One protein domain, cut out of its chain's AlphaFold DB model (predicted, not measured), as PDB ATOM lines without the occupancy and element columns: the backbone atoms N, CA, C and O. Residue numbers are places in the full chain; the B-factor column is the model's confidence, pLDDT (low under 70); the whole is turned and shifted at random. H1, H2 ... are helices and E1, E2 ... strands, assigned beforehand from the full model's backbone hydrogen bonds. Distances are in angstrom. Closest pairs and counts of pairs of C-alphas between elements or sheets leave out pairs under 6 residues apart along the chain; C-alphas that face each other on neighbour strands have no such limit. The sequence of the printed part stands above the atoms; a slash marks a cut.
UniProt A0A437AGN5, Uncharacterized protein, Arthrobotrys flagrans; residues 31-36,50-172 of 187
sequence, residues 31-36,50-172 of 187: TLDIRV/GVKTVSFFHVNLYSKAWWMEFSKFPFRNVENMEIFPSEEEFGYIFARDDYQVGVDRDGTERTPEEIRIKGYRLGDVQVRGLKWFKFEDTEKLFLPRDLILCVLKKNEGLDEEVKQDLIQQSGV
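What this domain is: This is residues 31 to 36 and 50 to 172 of the 187 residues of an uncharacterized protein of Arthrobotrys flagrans (UniProt A0A437AGN5). A small four-stranded parallel sheet, E1 to E4, has the helical hairpin H4 and H5 beside its E4 edge, while its E1 edge is bare. H1 stands off from the sheet, and H2, H3 and long loops lie beyond the ends toward which the strands run. The printed part has 129 residues, ordered E1 E2 H1 E3 H2 H3 E4 H4 H5; the class is mixed, helices and strands, with under half of the residues in named elements. It is compact, with a radius of gyration of the C-alphas of 14.6 A and spans of 39 by 30 by 26 A.

Where its parts are: E1, residues 31 to 34, begins with C-alpha 31 at (21.243, 29.526, 15.653) and spans 10.0 A. E2, residues 53 to 57, and E3, residues 80 to 84, each span 13.3 A; E4, residues 132 to 135, spans 10.4 A. H1 is residues 64 to 70, 9.8 A; H2 91 to 94, 5.5 A; H3 112 to 116, 6.2 A; H4 147 to 154, 10.9 A. H5, residues 160 to 170, spans 15.2 A and ends with C-alpha 170 at (23.583, 29.068, -11.350).

How they stand to each other: The sheet's order is E1 E2 E3 E4. N 34 and O 55 are 2.8 A apart, N 84 and O 56 2.8 A, and N 83 and O 134 2.8 A, within hydrogen-bond range. E2, H1, E3 and E3, H2 H3, E4 are strand-helix-strand units, parallel neighbour strands with helices between, and their crossovers are right-handed. H4 and H5 only graze the sheet; H1, H2 and H3 are not on it. The hairpin H4 and H5 touch, the closest C-alphas being those of Ile 148 and Leu 166, 6.6 A, opposite ways at a steep tilt of 42 degrees. H1 and H2 are apart, as are H2 and H3. Every O i to N i+4 pair is within hydrogen-bond range in H1, H3, H4 and H5; H2 is too short for one.

The domain as a whole: The C-alphas of Gly 50 and Gln 100 are the two farthest apart, 41.7 A. Residues 37 to 49 are not printed, and C-alphas 36 and 50 are 21.9 A apart across the cut. The links H2 to H3, H3 to E4 and E4 to H4 are long. The mean pLDDT of the printed part is 85.4; it is under 70 at residues 36, 87 to 101 and 171 to 172.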
ATOM      1  N   THR A  31      22.076  29.882  16.801       96.88
ATOM      2  CA  THR A  31      21.243  29.526  15.653       96.88
ATOM      3  C   THR A  31      20.003  30.398  15.668       96.88
ATOM      4  O   THR A  31      19.397  30.587  16.725       96.88
ATOM      5  N   LEU A  32      19.644  30.932  14.507       94.06
ATOM      6  CA  LEU A  32      18.488  31.789  14.314       94.06
ATOM      7  C   LEU A  32      17.665  31.295  13.124       94.06
ATOM      8  O   LEU A  32      18.080  31.443  11.979       94.06
ATOM      9  N   ASP A  33      16.462  30.813  13.413       92.69
ATOM     10  CA  ASP A  33      15.501  30.400  12.396       92.69
ATOM     11  C   ASP A  33      14.380  31.433  12.315       92.69
ATOM     12  O   ASP A  33      13.593  31.596  13.252       92.69
ATOM     13  N   ILE A  34      14.283  32.127  11.186       88.50
ATOM     14  CA  ILE A  34      13.245  33.127  10.939       88.50
ATOM     15  C   ILE A  34      12.165  32.484  10.079       88.50
ATOM     16  O   ILE A  34      12.321  32.309   8.869       88.50
ATOM     17  N   ARG A  35      11.055  32.138  10.735       83.75
ATOM     18  CA  ARG A  35       9.832  31.632  10.104       83.75
ATOM     19  C   ARG A  35       8.735  32.688  10.207       83.75
ATOM     20  O   ARG A  35       8.555  33.321  11.247       83.75
ATOM     21  N   VAL A  36       8.028  32.907   9.109       64.94
ATOM     22  CA  VAL A  36       7.161  34.075   8.914       64.94
ATOM     23  C   VAL A  36       5.804  33.856   9.567       64.94
ATOM     24  O   VAL A  36       4.942  33.258   8.937       64.94
ATOM     25  N   GLY A  50      26.457  36.616  18.516       94.38
ATOM     26  CA  GLY A  50      26.719  35.194  18.761       94.38
ATOM     27  C   GLY A  50      26.238  34.248  17.655       94.38
ATOM     28  O   GLY A  50      26.623  33.078  17.663       94.38
ATOM     29  N   VAL A  51      25.415  34.724  16.713       97.06
ATOM     30  CA  VAL A  51      24.782  33.863  15.707       97.06
ATOM     31  C   VAL A  51      25.807  33.377  14.687       97.06
ATOM     32  O   VAL A  51      26.493  34.166  14.037       97.06
ATOM     33  N   LYS A  52      25.868  32.052  14.538       97.94
ATOM     34  CA  LYS A  52      26.704  31.316  13.584       97.94
ATOM     35  C   LYS A  52      25.900  30.693  12.453       97.94
ATOM     36  O   LYS A  52      26.426  30.565  11.352       97.94
ATOM     37  N   THR A  53      24.645  30.347  12.708       98.19
ATOM     38  CA  THR A  53      23.747  29.772  11.707       98.19
ATOM     39  C   THR A  53      22.481  30.606  11.617       98.19
ATOM     40  O   THR A  53      21.861  30.889  12.642       98.19
ATOM     41  N   VAL A  54      22.098  30.996  10.403       96.38
ATOM     42  CA  VAL A  54      20.833  31.690  10.147       96.38
ATOM     43  C   VAL A  54      20.059  30.998   9.035       96.38
ATOM     44  O   VAL A  54      20.623  30.694   7.985       96.38
ATOM     45  N   SER A  55      18.765  30.802   9.254       94.88
ATOM     46  CA  SER A  55      17.867  30.207   8.271       94.88
ATOM     47  C   SER A  55      16.663  31.120   8.050       94.88
ATOM     48  O   SER A  55      15.933  31.450   8.988       94.88
ATOM     49  N   PHE A  56      16.449  31.546   6.804       92.06
ATOM     50  CA  PHE A  56      15.293  32.343   6.391       92.06
ATOM     51  C   PHE A  56      14.304  31.452   5.643       92.06
ATOM     52  O   PHE A  56      14.642  30.880   4.608       92.06
ATOM     53  N   PHE A  57      13.077  31.348   6.148       88.25
ATOM     54  CA  PHE A  57      12.034  30.517   5.552       88.25
ATOM     55  C   PHE A  57      10.985  31.354   4.825       88.25
ATOM     56  O   PHE A  57      10.708  32.488   5.206       88.25
ATOM     57  N   HIS A  58      10.361  30.756   3.810       84.62
ATOM     58  CA  HIS A  58       9.304  31.360   2.995       84.62
ATOM     59  C   HIS A  58       9.719  32.700   2.365       84.62
ATOM     60  O   HIS A  58       8.921  33.629   2.266       84.62
ATOM     61  N   VAL A  59      10.975  32.809   1.921       86.56
ATOM     62  CA  VAL A  59      11.550  34.079   1.435       86.56
ATOM     63  C   VAL A  59      10.912  34.614   0.152       86.56
ATOM     64  O   VAL A  59      11.077  35.781  -0.188       86.56
ATOM     65  N   ASN A  60      10.138  33.786  -0.548       82.94
ATOM     66  CA  ASN A  60       9.291  34.203  -1.664       82.94
ATOM     67  C   ASN A  60       8.134  35.118  -1.233       82.94
ATOM     68  O   ASN A  60       7.502  35.745  -2.080       82.94
ATOM     69  N   LEU A  61       7.842  35.186   0.068       81.19
ATOM     70  CA  LEU A  61       6.897  36.135   0.642       81.19
ATOM     71  C   LEU A  61       7.556  37.480   0.976       81.19
ATOM     72  O   LEU A  61       6.848  38.419   1.320       81.19
ATOM     73  N   TYR A  62       8.884  37.590   0.898       85.50
ATOM     74  CA  TYR A  62       9.598  38.822   1.230       85.50
ATOM     75  C   TYR A  62       9.595  39.764   0.030       85.50
ATOM     76  O   TYR A  62       9.783  39.329  -1.105       85.50
ATOM     77  N   SER A  63       9.383  41.056   0.279       85.06
ATOM     78  CA  SER A  63       9.394  42.067  -0.779       85.06
ATOM     79  C   SER A  63      10.791  42.275  -1.350       85.06
ATOM     80  O   SER A  63      11.806  42.042  -0.681       85.06
ATOM     81  N   LYS A  64      10.864  42.809  -2.570       87.75
ATOM     82  CA  LYS A  64      12.129  43.287  -3.140       87.75
ATOM     83  C   LYS A  64      12.848  44.270  -2.215       87.75
ATOM     84  O   LYS A  64      14.065  44.163  -2.065       87.75
ATOM     85  N   ALA A  65      12.135  45.188  -1.554       88.25
ATOM     86  CA  ALA A  65      12.748  46.097  -0.584       88.25
ATOM     87  C   ALA A  65      13.506  45.355   0.533       88.25
ATOM     88  O   ALA A  65      14.643  45.723   0.834       88.25
ATOM     89  N   TRP A  66      12.941  44.272   1.078       91.19
ATOM     90  CA  TRP A  66      13.623  43.446   2.080       91.19
ATOM     91  C   TRP A  66      14.926  42.856   1.535       91.19
ATOM     92  O   TRP A  66      15.969  42.930   2.181       91.19
ATOM     93  N   TRP A  67      14.901  42.325   0.313       93.12
ATOM     94  CA  TRP A  67      16.089  41.756  -0.322       93.12
ATOM     95  C   TRP A  67      17.184  42.797  -0.584       93.12
ATOM     96  O   TRP A  67      18.374  42.502  -0.444       93.12
ATOM     97  N   MET A  68      16.794  44.037  -0.888       92.94
ATOM     98  CA  MET A  68      17.717  45.169  -1.009       92.94
ATOM     99  C   MET A  68      18.298  45.625   0.338       92.94
ATOM    100  O   MET A  68      19.375  46.220   0.365       92.94
ATOM    101  N   GLU A  69      17.604  45.400   1.455       92.56
ATOM    102  CA  GLU A  69      18.151  45.605   2.803       92.56
ATOM    103  C   GLU A  69      19.102  44.469   3.185       92.56
ATOM    104  O   GLU A  69      20.224  44.722   3.631       92.56
ATOM    105  N   PHE A  70      18.688  43.226   2.937       94.94
ATOM    106  CA  PHE A  70      19.486  42.023   3.153       94.94
ATOM    107  C   PHE A  70      20.840  42.114   2.441       94.94
ATOM    108  O   PHE A  70      21.878  41.876   3.057       94.94
ATOM    109  N   SER A  71      20.858  42.536   1.170       96.06
ATOM    110  CA  SER A  71      22.091  42.626   0.377       96.06
ATOM    111  C   SER A  71      23.112  43.616   0.945       96.06
ATOM    112  O   SER A  71      24.316  43.457   0.740       96.06
ATOM    113  N   LYS A  72      22.660  44.617   1.708       95.69
ATOM    114  CA  LYS A  72      23.520  45.614   2.358       95.69
ATOM    115  C   LYS A  72      24.068  45.136   3.701       95.69
ATOM    116  O   LYS A  72      25.014  45.740   4.211       95.69
ATOM    117  N   PHE A  73      23.500  44.085   4.289       95.00
ATOM    118  CA  PHE A  73      23.896  43.622   5.611       95.00
ATOM    119  C   PHE A  73      25.031  42.581   5.533       95.00
ATOM    120  O   PHE A  73      24.969  41.651   4.731       95.00
ATOM    121  N   PRO A  74      26.102  42.709   6.343       93.38
ATOM    122  CA  PRO A  74      27.306  41.901   6.152       93.38
ATOM    123  C   PRO A  74      27.292  40.508   6.796       93.38
ATOM    124  O   PRO A  74      28.162  39.707   6.469       93.38
ATOM    125  N   PHE A  75      26.393  40.238   7.753       94.62
ATOM    126  CA  PHE A  75      26.317  38.963   8.496       94.62
ATOM    127  C   PHE A  75      27.677  38.436   9.004       94.62
ATOM    128  O   PHE A  75      27.981  37.256   8.905       94.62
ATOM    129  N   ARG A  76      28.513  39.321   9.572       91.38
ATOM    130  CA  ARG A  76      29.958  39.082   9.801       91.38
ATOM    131  C   ARG A  76      30.324  37.819  10.586       91.38
ATOM    132  O   ARG A  76      31.443  37.344  10.434       91.38
ATOM    133  N   ASN A  77      29.434  37.342  11.450       94.69
ATOM    134  CA  ASN A  77      29.704  36.212  12.337       94.69
ATOM    135  C   ASN A  77      29.015  34.921  11.893       94.69
ATOM    136  O   ASN A  77      29.309  33.871  12.462       94.69
ATOM    137  N   VAL A  78      28.139  35.008  10.891       97.38
ATOM    138  CA  VAL A  78      27.404  33.873  10.346       97.38
ATOM    139  C   VAL A  78      28.350  33.045   9.487       97.38
ATOM    140  O   VAL A  78      29.034  33.565   8.614       97.38
ATOM    141  N   GLU A  79      28.368  31.746   9.747       98.00
ATOM    142  CA  GLU A  79      29.165  30.758   9.026       98.00
ATOM    143  C   GLU A  79      28.277  29.863   8.157       98.00
ATOM    144  O   GLU A  79      28.717  29.421   7.099       98.00
ATOM    145  N   ASN A  80      27.023  29.635   8.561       98.38
ATOM    146  CA  ASN A  80      26.065  28.824   7.815       98.38
ATOM    147  C   ASN A  80      24.807  29.643   7.536       98.38
ATOM    148  O   ASN A  80      24.218  30.212   8.458       98.38
ATOM    149  N   MET A  81      24.393  29.700   6.273       97.88
ATOM    150  CA  MET A  81      23.180  30.406   5.881       97.88
ATOM    151  C   MET A  81      22.294  29.532   4.999       97.88
ATOM    152  O   MET A  81      22.733  29.033   3.964       97.88
ATOM    153  N   GLU A  82      21.033  29.399   5.393       95.88
ATOM    154  CA  GLU A  82      19.997  28.729   4.616       95.88
ATOM    155  C   GLU A  82      18.908  29.717   4.219       95.88
ATOM    156  O   GLU A  82      18.429  30.519   5.023       95.88
ATOM    157  N   ILE A  83      18.489  29.642   2.966       93.88
ATOM    158  CA  ILE A  83      17.418  30.456   2.421       93.88
ATOM    159  C   ILE A  83      16.448  29.509   1.724       93.88
ATOM    160  O   ILE A  83      16.763  28.931   0.685       93.88
ATOM    161  N   PHE A  84      15.262  29.365   2.307       88.75
ATOM    162  CA  PHE A  84      14.228  28.453   1.839       88.75
ATOM    163  C   PHE A  84      13.070  29.224   1.204       88.75
ATOM    164  O   PHE A  84      12.277  29.856   1.916       88.75
ATOM    165  N   PRO A  85      12.923  29.164  -0.126       83.88
ATOM    166  CA  PRO A  85      11.642  29.441  -0.745       83.88
ATOM    167  C   PRO A  85      10.605  28.394  -0.303       83.88
ATOM    168  O   PRO A  85      10.929  27.233  -0.073       83.88
ATOM    169  N   SER A  86       9.343  28.791  -0.162       72.06
ATOM    170  CA  SER A  86       8.258  27.862   0.165       72.06
ATOM    171  C   SER A  86       7.672  27.252  -1.106       72.06
ATOM    172  O   SER A  86       7.045  27.988  -1.864       72.06
ATOM    173  N   GLU A  87       7.754  25.931  -1.291       58.31
ATOM    174  CA  GLU A  87       7.034  25.260  -2.392       58.31
ATOM    175  C   GLU A  87       5.694  24.616  -1.964       58.31
ATOM    176  O   GLU A  87       4.764  24.624  -2.767       58.31
ATOM    177  N   GLU A  88       5.512  24.129  -0.721       55.47
ATOM    178  CA  GLU A  88       4.487  23.073  -0.517       55.47
ATOM    179  C   GLU A  88       3.291  23.311   0.432       55.47
ATOM    180  O   GLU A  88       2.265  22.687   0.188       55.47
ATOM    181  N   GLU A  89       3.283  24.221   1.419       49.56
ATOM    182  CA  GLU A  89       2.123  24.268   2.360       49.56
ATOM    183  C   GLU A  89       1.358  25.601   2.458       49.56
ATOM    184  O   GLU A  89       0.166  25.601   2.757       49.56
ATOM    185  N   PHE A  90       1.976  26.738   2.128       49.03
ATOM    186  CA  PHE A  90       1.318  28.062   2.160       49.03
ATOM    187  C   PHE A  90       1.410  28.837   0.832       49.03
ATOM    188  O   PHE A  90       0.652  29.781   0.604       49.03
ATOM    189  N   GLY A  91       2.317  28.433  -0.068       45.59
ATOM    190  CA  GLY A  91       2.660  29.170  -1.290       45.59
ATOM    191  C   GLY A  91       1.545  29.216  -2.336       45.59
ATOM    192  O   GLY A  91       1.371  30.233  -2.995       45.59
ATOM    193  N   TYR A  92       0.715  28.178  -2.450       45.53
ATOM    194  CA  TYR A  92      -0.306  28.117  -3.505       45.53
ATOM    195  C   TYR A  92      -1.455  29.123  -3.352       45.53
ATOM    196  O   TYR A  92      -2.115  29.428  -4.344       45.53
ATOM    197  N   ILE A  93      -1.700  29.647  -2.147       49.19
ATOM    198  CA  ILE A  93      -2.788  30.610  -1.897       49.19
ATOM    199  C   ILE A  93      -2.307  32.056  -2.125       49.19
ATOM    200  O   ILE A  93      -3.106  32.906  -2.503       49.19
ATOM    201  N   PHE A  94      -1.005  32.326  -1.958       49.62
ATOM    202  CA  PHE A  94      -0.423  33.678  -2.018       49.62
ATOM    203  C   PHE A  94       0.586  33.913  -3.150       49.62
ATOM    204  O   PHE A  94       1.088  35.028  -3.250       49.62
ATOM    205  N   ALA A  95       0.943  32.898  -3.941       50.94
ATOM    206  CA  ALA A  95       1.919  33.007  -5.035       50.94
ATOM    207  C   ALA A  95       1.300  32.789  -6.426       50.94
ATOM    208  O   ALA A  95       2.020  32.747  -7.422       50.94
ATOM    209  N   ARG A  96      -0.021  32.569  -6.508       48.16
ATOM    210  CA  ARG A  96      -0.641  31.986  -7.706       48.16
ATOM    211  C   ARG A  96      -0.736  32.916  -8.917       48.16
ATOM    212  O   ARG A  96      -0.898  32.387 -10.007       48.16
ATOM    213  N   ASP A  97      -0.536  34.225  -8.763       51.06
ATOM    214  CA  ASP A  97      -0.632  35.176  -9.886       51.06
ATOM    215  C   ASP A  97       0.559  36.142 -10.006       51.06
ATOM    216  O   ASP A  97       0.621  36.942 -10.942       51.06
ATOM    217  N   ASP A  98       1.560  36.037  -9.128       54.31
ATOM    218  CA  ASP A  98       2.611  37.046  -8.974       54.31
ATOM    219  C   ASP A  98       3.445  37.258 -10.245       54.31
ATOM    220  O   ASP A  98       4.076  38.294 -10.369       54.31
ATOM    221  N   TYR A  99       3.470  36.342 -11.214       51.94
ATOM    222  CA  TYR A  99       4.203  36.532 -12.476       51.94
ATOM    223  C   TYR A  99       3.589  37.531 -13.441       51.94
ATOM    224  O   TYR A  99       4.297  38.064 -14.296       51.94
ATOM    225  N   GLN A 100       2.278  37.729 -13.348       52.78
ATOM    226  CA  GLN A 100       1.517  38.487 -14.338       52.78
ATOM    227  C   GLN A 100       1.112  39.866 -13.825       52.78
ATOM    228  O   GLN A 100       0.836  40.761 -14.623       52.78
ATOM    229  N   VAL A 101       1.113  40.062 -12.505       62.09
ATOM    230  CA  VAL A 101       0.851  41.365 -11.899       62.09
ATOM    231  C   VAL A 101       2.172  42.126 -11.861       62.09
ATOM    232  O   VAL A 101       3.120  41.713 -11.197       62.09
ATOM    233  N   GLY A 102       2.264  43.224 -12.609       70.12
ATOM    234  CA  GLY A 102       3.469  44.051 -12.745       70.12
ATOM    235  C   GLY A 102       3.919  44.769 -11.468       70.12
ATOM    236  O   GLY A 102       4.603  45.778 -11.578       70.12
ATOM    237  N   VAL A 103       3.542  44.288 -10.280       78.00
ATOM    238  CA  VAL A 103       3.894  44.861  -8.977       78.00
ATOM    239  C   VAL A 103       4.503  43.811  -8.043       78.00
ATOM    240  O   VAL A 103       4.175  42.624  -8.090       78.00
ATOM    241  N   ASP A 104       5.457  44.232  -7.224       77.62
ATOM    242  CA  ASP A 104       6.049  43.457  -6.133       77.62
ATOM    243  C   ASP A 104       5.137  43.470  -4.886       77.62
ATOM    244  O   ASP A 104       4.115  44.156  -4.844       77.62
ATOM    245  N   ARG A 105       5.505  42.720  -3.845       75.81
ATOM    246  CA  ARG A 105       4.740  42.591  -2.592       75.81
ATOM    247  C   ARG A 105       4.706  43.870  -1.758       75.81
ATOM    248  O   ARG A 105       3.840  44.002  -0.900       75.81
ATOM    249  N   ASP A 106       5.631  44.794  -2.001       74.44
ATOM    250  CA  ASP A 106       5.628  46.144  -1.423       74.44
ATOM    251  C   ASP A 106       4.859  47.171  -2.282       74.44
ATOM    252  O   ASP A 106       4.858  48.363  -1.970       74.44
ATOM    253  N   GLY A 107       4.206  46.723  -3.361       78.50
ATOM    254  CA  GLY A 107       3.454  47.564  -4.290       78.50
ATOM    255  C   GLY A 107       4.313  48.291  -5.328       78.50
ATOM    256  O   GLY A 107       3.770  49.061  -6.120       78.50
ATOM    257  N   THR A 108       5.632  48.074  -5.356       81.94
ATOM    258  CA  THR A 108       6.503  48.689  -6.369       81.94
ATOM    259  C   THR A 108       6.295  48.065  -7.743       81.94
ATOM    260  O   THR A 108       6.157  46.851  -7.872       81.94
ATOM    261  N   GLU A 109       6.286  48.886  -8.793       86.62
ATOM    262  CA  GLU A 109       6.192  48.386 -10.164       86.62
ATOM    263  C   GLU A 109       7.468  47.640 -10.569       86.62
ATOM    264  O   GLU A 109       8.595  48.088 -10.330       86.62
ATOM    265  N   ARG A 110       7.280  46.502 -11.233       87.94
ATOM    266  CA  ARG A 110       8.357  45.700 -11.802       87.94
ATOM    267  C   ARG A 110       8.772  46.275 -13.139       87.94
ATOM    268  O   ARG A 110       7.952  46.593 -13.999       87.94
ATOM    269  N   THR A 111      10.074  46.345 -13.347       90.12
ATOM    270  CA  THR A 111      10.637  46.753 -14.629       90.12
ATOM    271  C   THR A 111      10.411  45.670 -15.696       90.12
ATOM    272  O   THR A 111      10.289  44.483 -15.373       90.12
ATOM    273  N   PRO A 112      10.425  46.029 -16.994       90.06
ATOM    274  CA  PRO A 112      10.326  45.048 -18.077       90.06
ATOM    275  C   PRO A 112      11.407  43.958 -18.025       90.06
ATOM    276  O   PRO A 112      11.151  42.810 -18.380       90.06
ATOM    277  N   GLU A 113      12.610  44.311 -17.563       90.50
ATOM    278  CA  GLU A 113      13.705  43.360 -17.358       90.50
ATOM    279  C   GLU A 113      13.339  42.308 -16.315       90.50
ATOM    280  O   GLU A 113      13.533  41.117 -16.538       90.50
ATOM    281  N   GLU A 114      12.789  42.753 -15.189       90.81
ATOM    282  CA  GLU A 114      12.460  41.884 -14.066       90.81
ATOM    283  C   GLU A 114      11.357  40.886 -14.419       90.81
ATOM    284  O   GLU A 114      11.434  39.703 -14.084       90.81
ATOM    285  N   ILE A 115      10.365  41.336 -15.188       87.69
ATOM    286  CA  ILE A 115       9.334  40.461 -15.754       87.69
ATOM    287  C   ILE A 115       9.980  39.419 -16.680       87.69
ATOM    288  O   ILE A 115       9.677  38.230 -16.575       87.69
ATOM    289  N   ARG A 116      10.909  39.837 -17.552       87.62
ATOM    290  CA  ARG A 116      11.583  38.948 -18.510       87.62
ATOM    291  C   ARG A 116      12.410  37.860 -17.825       87.62
ATOM    292  O   ARG A 116      12.333  36.707 -18.234       87.62
ATOM    293  N   ILE A 117      13.193  38.212 -16.805       87.50
ATOM    294  CA  ILE A 117      14.022  37.249 -16.051       87.50
ATOM    295  C   ILE A 117      13.244  36.552 -14.926       87.50
ATOM    296  O   ILE A 117      13.828  35.800 -14.141       87.50
ATOM    297  N   LYS A 118      11.934  36.823 -14.825       86.12
ATOM    298  CA  LYS A 118      11.042  36.310 -13.783       86.12
ATOM    299  C   LYS A 118      11.585  36.559 -12.367       86.12
ATOM    300  O   LYS A 118      11.441  35.699 -11.505       86.12
ATOM    301  N   GLY A 119      12.254  37.679 -12.126       89.06
ATOM    302  CA  GLY A 119      12.953  37.978 -10.873       89.06
ATOM    303  C   GLY A 119      13.680  39.315 -10.954       89.06
ATOM    304  O   GLY A 119      13.383  40.125 -11.821       89.06
ATOM    305  N   TYR A 120      14.656  39.563 -10.088       91.00
ATOM    306  CA  TYR A 120      15.436  40.812 -10.099       91.00
ATOM    307  C   TYR A 120      16.905  40.555  -9.778       91.00
ATOM    308  O   TYR A 120      17.315  39.417  -9.562       91.00
ATOM    309  N   ARG A 121      17.717  41.613  -9.809       94.00
ATOM    310  CA  ARG A 121      19.155  41.556  -9.526       94.00
ATOM    311  C   ARG A 121      19.492  42.414  -8.314       94.00
ATOM    312  O   ARG A 121      19.058  43.562  -8.242       94.00
ATOM    313  N   LEU A 122      20.283  41.869  -7.398       95.25
ATOM    314  CA  LEU A 122      20.849  42.590  -6.255       95.25
ATOM    315  C   LEU A 122      22.102  43.371  -6.664       95.25
ATOM    316  O   LEU A 122      22.383  44.431  -6.107       95.25
ATOM    317  N   GLY A 123      22.863  42.849  -7.629       94.94
ATOM    318  CA  GLY A 123      24.121  43.401  -8.130       94.94
ATOM    319  C   GLY A 123      25.332  43.139  -7.228       94.94
ATOM    320  O   GLY A 123      26.419  42.855  -7.732       94.94
ATOM    321  N   ASP A 124      25.168  43.214  -5.907       95.75
ATOM    322  CA  ASP A 124      26.185  42.834  -4.922       95.75
ATOM    323  C   ASP A 124      25.530  42.409  -3.603       95.75
ATOM    324  O   ASP A 124      24.418  42.834  -3.292       95.75
ATOM    325  N   VAL A 125      26.249  41.623  -2.798       96.75
ATOM    326  CA  VAL A 125      25.874  41.343  -1.405       96.75
ATOM    327  C   VAL A 125      27.052  41.598  -0.469       96.75
ATOM    328  O   VAL A 125      28.213  41.390  -0.821       96.75
ATOM    329  N   GLN A 126      26.760  42.059   0.745       97.12
ATOM    330  CA  GLN A 126      27.764  42.268   1.791       97.12
ATOM    331  C   GLN A 126      28.022  41.009   2.631       97.12
ATOM    332  O   GLN A 126      28.975  40.999   3.415       97.12
ATOM    333  N   VAL A 127      27.203  39.963   2.458       95.88
ATOM    334  CA  VAL A 127      27.336  38.670   3.143       95.88
ATOM    335  C   VAL A 127      28.721  38.078   2.886       95.88
ATOM    336  O   VAL A 127      29.098  37.833   1.738       95.88
ATOM    337  N   ARG A 128      29.484  37.850   3.957       95.00
ATOM    338  CA  ARG A 128      30.868  37.365   3.889       95.00
ATOM    339  C   ARG A 128      31.202  36.438   5.055       95.00
ATOM    340  O   ARG A 128      30.677  36.625   6.147       95.00
ATOM    341  N   GLY A 129      32.164  35.541   4.849       95.38
ATOM    342  CA  GLY A 129      32.642  34.608   5.875       95.38
ATOM    343  C   GLY A 129      31.830  33.315   5.989       95.38
ATOM    344  O   GLY A 129      32.067  32.545   6.919       95.38
ATOM    345  N   LEU A 130      30.915  33.060   5.048       97.81
ATOM    346  CA  LEU A 130      30.167  31.810   4.992       97.81
ATOM    347  C   LEU A 130      31.100  30.635   4.677       97.81
ATOM    348  O   LEU A 130      31.944  30.715   3.782       97.81
ATOM    349  N   LYS A 131      30.895  29.539   5.403       97.44
ATOM    350  CA  LYS A 131      31.473  28.213   5.165       97.44
ATOM    351  C   LYS A 131      30.481  27.294   4.466       97.44
ATOM    352  O   LYS A 131      30.884  26.413   3.719       97.44
ATOM    353  N   TRP A 132      29.191  27.526   4.676       98.00
ATOM    354  CA  TRP A 132      28.130  26.750   4.060       98.00
ATOM    355  C   TRP A 132      26.962  27.669   3.681       98.00
ATOM    356  O   TRP A 132      26.598  28.581   4.431       98.00
ATOM    357  N   PHE A 133      26.387  27.446   2.500       97.56
ATOM    358  CA  PHE A 133      25.273  28.225   1.973       97.56
ATOM    359  C   PHE A 133      24.307  27.321   1.219       97.56
ATOM    360  O   PHE A 133      24.730  26.528   0.383       97.56
ATOM    361  N   LYS A 134      23.010  27.490   1.471       95.00
ATOM    362  CA  LYS A 134      21.955  26.829   0.710       95.00
ATOM    363  C   LYS A 134      20.909  27.833   0.282       95.00
ATOM    364  O   LYS A 134      20.337  28.548   1.103       95.00
ATOM    365  N   PHE A 135      20.643  27.828  -1.010       92.56
ATOM    366  CA  PHE A 135      19.571  28.565  -1.642       92.56
ATOM    367  C   PHE A 135      19.131  27.770  -2.859       92.56
ATOM    368  O   PHE A 135      19.978  27.331  -3.629       92.56
ATOM    369  N   GLU A 136      17.829  27.570  -2.999       84.12
ATOM    370  CA  GLU A 136      17.253  26.905  -4.161       84.12
ATOM    371  C   GLU A 136      16.702  27.975  -5.101       84.12
ATOM    372  O   GLU A 136      15.672  28.597  -4.821       84.12
ATOM    373  N   ASP A 137      17.427  28.229  -6.191       80.69
ATOM    374  CA  ASP A 137      16.929  29.106  -7.246       80.69
ATOM    375  C   ASP A 137      15.925  28.339  -8.113       80.69
ATOM    376  O   ASP A 137      16.187  27.236  -8.590       80.69
ATOM    377  N   THR A 138      14.750  28.926  -8.311       80.00
ATOM    378  CA  THR A 138      13.650  28.310  -9.055       80.00
ATOM    379  C   THR A 138      12.968  29.349  -9.927       80.00
ATOM    380  O   THR A 138      12.597  30.436  -9.473       80.00
ATOM    381  N   GLU A 139      12.749  29.025 -11.201       77.88
ATOM    382  CA  GLU A 139      11.993  29.899 -12.108       77.88
ATOM    383  C   GLU A 139      10.527  30.075 -11.680       77.88
ATOM    384  O   GLU A 139       9.860  31.000 -12.150       77.88
ATOM    385  N   LYS A 140      10.034  29.195 -10.795       78.25
ATOM    386  CA  LYS A 140       8.672  29.214 -10.251       78.25
ATOM    387  C   LYS A 140       8.457  30.235  -9.141       78.25
ATOM    388  O   LYS A 140       7.300  30.438  -8.775       78.25
ATOM    389  N   LEU A 141       9.517  30.876  -8.618       80.69
ATOM    390  CA  LEU A 141       9.386  31.995  -7.667       80.69
ATOM    391  C   LEU A 141      10.083  33.279  -8.157       80.69
ATOM    392  O   LEU A 141      11.089  33.220  -8.864       80.69
ATOM    393  N   PHE A 142       9.515  34.447  -7.835       84.06
ATOM    394  CA  PHE A 142      10.066  35.757  -8.206       84.06
ATOM    395  C   PHE A 142      11.141  36.168  -7.190       84.06
ATOM    396  O   PHE A 142      10.861  36.822  -6.187       84.06
ATOM    397  N   LEU A 143      12.367  35.703  -7.423       88.94
ATOM    398  CA  LEU A 143      13.500  35.802  -6.499       88.94
ATOM    399  C   LEU A 143      14.678  36.571  -7.123       88.94
ATOM    400  O   LEU A 143      14.702  36.783  -8.343       88.94
ATOM    401  N   PRO A 144      15.677  36.984  -6.319       93.00
ATOM    402  CA  PRO A 144      16.891  37.566  -6.864       93.00
ATOM    403  C   PRO A 144      17.716  36.521  -7.632       93.00
ATOM    404  O   PRO A 144      18.237  35.570  -7.052       93.00
ATOM    405  N   ARG A 145      17.858  36.728  -8.945       92.38
ATOM    406  CA  ARG A 145      18.477  35.786  -9.898       92.38
ATOM    407  C   ARG A 145      19.999  35.754  -9.853       92.38
ATOM    408  O   ARG A 145      20.618  34.865 -10.419       92.38
ATOM    409  N   ASP A 146      20.622  36.741  -9.223       94.25
ATOM    410  CA  ASP A 146      22.076  36.839  -9.099       94.25
ATOM    411  C   ASP A 146      22.584  36.544  -7.680       94.25
ATOM    412  O   ASP A 146      23.787  36.641  -7.442       94.25
ATOM    413  N   LEU A 147      21.709  36.131  -6.751       95.44
ATOM    414  CA  LEU A 147      22.080  35.895  -5.354       95.44
ATOM    415  C   LEU A 147      23.214  34.871  -5.219       95.44
ATOM    416  O   LEU A 147      24.195  35.145  -4.529       95.44
ATOM    417  N   ILE A 148      23.108  33.727  -5.907       95.06
ATOM    418  CA  ILE A 148      24.134  32.674  -5.874       95.06
ATOM    419  C   ILE A 148      25.494  33.236  -6.307       95.06
ATOM    420  O   ILE A 148      26.493  33.062  -5.610       95.06
ATOM    421  N   LEU A 149      25.526  33.971  -7.421       94.50
ATOM    422  CA  LEU A 149      26.757  34.549  -7.965       94.50
ATOM    423  C   LEU A 149      27.357  35.596  -7.028       94.50
ATOM    424  O   LEU A 149      28.569  35.610  -6.801       94.50
ATOM    425  N   CYS A 150      26.518  36.460  -6.457       95.94
ATOM    426  CA  CYS A 150      26.947  37.453  -5.482       95.94
ATOM    427  C   CYS A 150      27.553  36.789  -4.233       95.94
ATOM    428  O   CYS A 150      28.601  37.235  -3.759       95.94
ATOM    429  N   VAL A 151      26.945  35.710  -3.727       96.12
ATOM    430  CA  VAL A 151      27.444  34.965  -2.560       96.12
ATOM    431  C   VAL A 151      28.763  34.261  -2.873       96.12
ATOM    432  O   VAL A 151      29.724  34.448  -2.122       96.12
ATOM    433  N   LEU A 152      28.850  33.527  -3.990       95.19
ATOM    434  CA  LEU A 152      30.074  32.841  -4.423       95.19
ATOM    435  C   LEU A 152      31.252  33.816  -4.543       95.19
ATOM    436  O   LEU A 152      32.341  33.545  -4.040       95.19
ATOM    437  N   LYS A 153      31.023  34.997  -5.129       94.75
ATOM    438  CA  LYS A 153      32.054  36.030  -5.316       94.75
ATOM    439  C   LYS A 153      32.629  36.575  -4.003       94.75
ATOM    440  O   LYS A 153      33.759  37.055  -3.983       94.75
ATOM    441  N   LYS A 154      31.853  36.568  -2.917       95.12
ATOM    442  CA  LYS A 154      32.238  37.165  -1.623       95.12
ATOM    443  C   LYS A 154      32.685  36.139  -0.587       95.12
ATOM    444  O   LYS A 154      33.206  36.531   0.456       95.12
ATOM    445  N   ASN A 155      32.485  34.849  -0.857       96.06
ATOM    446  CA  ASN A 155      32.693  33.770   0.102       96.06
ATOM    447  C   ASN A 155      33.579  32.666  -0.492       96.06
ATOM    448  O   ASN A 155      33.155  31.533  -0.694       96.06
ATOM    449  N   GLU A 156      34.855  32.987  -0.718       91.88
ATOM    450  CA  GLU A 156      35.863  32.011  -1.169       91.88
ATOM    451  C   GLU A 156      36.086  30.868  -0.160       91.88
ATOM    452  O   GLU A 156      36.618  29.826  -0.529       91.88
ATOM    453  N   GLY A 157      35.677  31.051   1.099       93.25
ATOM    454  CA  GLY A 157      35.765  30.053   2.168       93.25
ATOM    455  C   GLY A 157      34.604  29.056   2.234       93.25
ATOM    456  O   GLY A 157      34.577  28.267   3.177       93.25
ATOM    457  N   LEU A 158      33.656  29.096   1.287       96.38
ATOM    458  CA  LEU A 158      32.611  28.076   1.184       96.38
ATOM    459  C   LEU A 158      33.227  26.691   0.959       96.38
ATOM    460  O   LEU A 158      34.250  26.561   0.283       96.38
ATOM    461  N   ASP A 159      32.573  25.673   1.504       95.88
ATOM    462  CA  ASP A 159      32.900  24.279   1.238       95.88
ATOM    463  C   ASP A 159      32.889  23.980  -0.276       95.88
ATOM    464  O   ASP A 159      32.069  24.520  -1.022       95.88
ATOM    465  N   GLU A 160      33.833  23.162  -0.746       93.88
ATOM    466  CA  GLU A 160      33.998  22.902  -2.181       93.88
ATOM    467  C   GLU A 160      32.818  22.138  -2.782       93.88
ATOM    468  O   GLU A 160      32.431  22.442  -3.909       93.88
ATOM    469  N   GLU A 161      32.207  21.207  -2.046       93.94
ATOM    470  CA  GLU A 161      31.009  20.494  -2.505       93.94
ATOM    471  C   GLU A 161      29.856  21.487  -2.685       93.94
ATOM    472  O   GLU A 161      29.259  21.580  -3.759       93.94
ATOM    473  N   VAL A 162      29.655  22.354  -1.687       94.31
ATOM    474  CA  VAL A 162      28.652  23.429  -1.733       94.31
ATOM    475  C   VAL A 162      28.896  24.382  -2.903       94.31
ATOM    476  O   VAL A 162      27.954  24.779  -3.587       94.31
ATOM    477  N   LYS A 163      30.149  24.770  -3.167       93.62
ATOM    478  CA  LYS A 163      30.473  25.631  -4.313       93.62
ATOM    479  C   LYS A 163      30.091  24.971  -5.631       93.62
ATOM    480  O   LYS A 163      29.486  25.645  -6.459       93.62
ATOM    481  N   GLN A 164      30.449  23.702  -5.835       91.75
ATOM    482  CA  GLN A 164      30.134  22.993  -7.079       91.75
ATOM    483  C   GLN A 164      28.622  22.905  -7.301       91.75
ATOM    484  O   GLN A 164      28.158  23.223  -8.396       91.75
ATOM    485  N   ASP A 165      27.858  22.596  -6.253       91.81
ATOM    486  CA  ASP A 165      26.395  22.554  -6.317       91.81
ATOM    487  C   ASP A 165      25.801  23.914  -6.708       91.81
ATOM    488  O   ASP A 165      24.950  24.005  -7.594       91.81
ATOM    489  N   LEU A 166      26.279  24.997  -6.092       92.00
ATOM    490  CA  LEU A 166      25.825  26.359  -6.392       92.00
ATOM    491  C   LEU A 166      26.197  26.797  -7.815       92.00
ATOM    492  O   LEU A 166      25.396  27.431  -8.503       92.00
ATOM    493  N   ILE A 167      27.399  26.453  -8.279       90.50
ATOM    494  CA  ILE A 167      27.858  26.729  -9.645       90.50
ATOM    495  C   ILE A 167      26.953  26.010 -10.645       90.50
ATOM    496  O   ILE A 167      26.440  26.650 -11.565       90.50
ATOM    497  N   GLN A 168      26.691  24.720 -10.419       87.88
ATOM    498  CA  GLN A 168      25.807  23.916 -11.258       87.88
ATOM    499  C   GLN A 168      24.392  24.503 -11.317       87.88
ATOM    500  O   GLN A 168      23.829  24.608 -12.405       87.88
ATOM    501  N   GLN A 169      23.841  24.929 -10.176       84.56
ATOM    502  CA  GLN A 169      22.525  25.573 -10.115       84.56
ATOM    503  C   GLN A 169      22.488  26.915 -10.857       84.56
ATOM    504  O   GLN A 169      21.533  27.194 -11.573       84.56
ATOM    505  N   SER A 170      23.530  27.740 -10.721       79.62
ATOM    506  CA  SER A 170      23.583  29.068 -11.350       79.62
ATOM    507  C   SER A 170      23.775  29.039 -12.872       79.62
ATOM    508  O   SER A 170      23.570  30.055 -13.535       79.62
ATOM    509  N   GLY A 171      24.209  27.904 -13.432       67.69
ATOM    510  CA  GLY A 171      24.529  27.769 -14.854       67.69
ATOM    511  C   GLY A 171      25.753  28.577 -15.316       67.69
ATOM    512  O   GLY A 171      25.963  28.715 -16.520       67.69
ATOM    513  N   VAL A 172      26.557  29.118 -14.390       62.12
ATOM    514  CA  VAL A 172      27.738  29.950 -14.688       62.12
ATOM    515  C   VAL A 172      29.029  29.135 -14.614       62.12
ATOM    516  O   VAL A 172      29.193  28.285 -13.747       62.12
TER     517      VAL A 172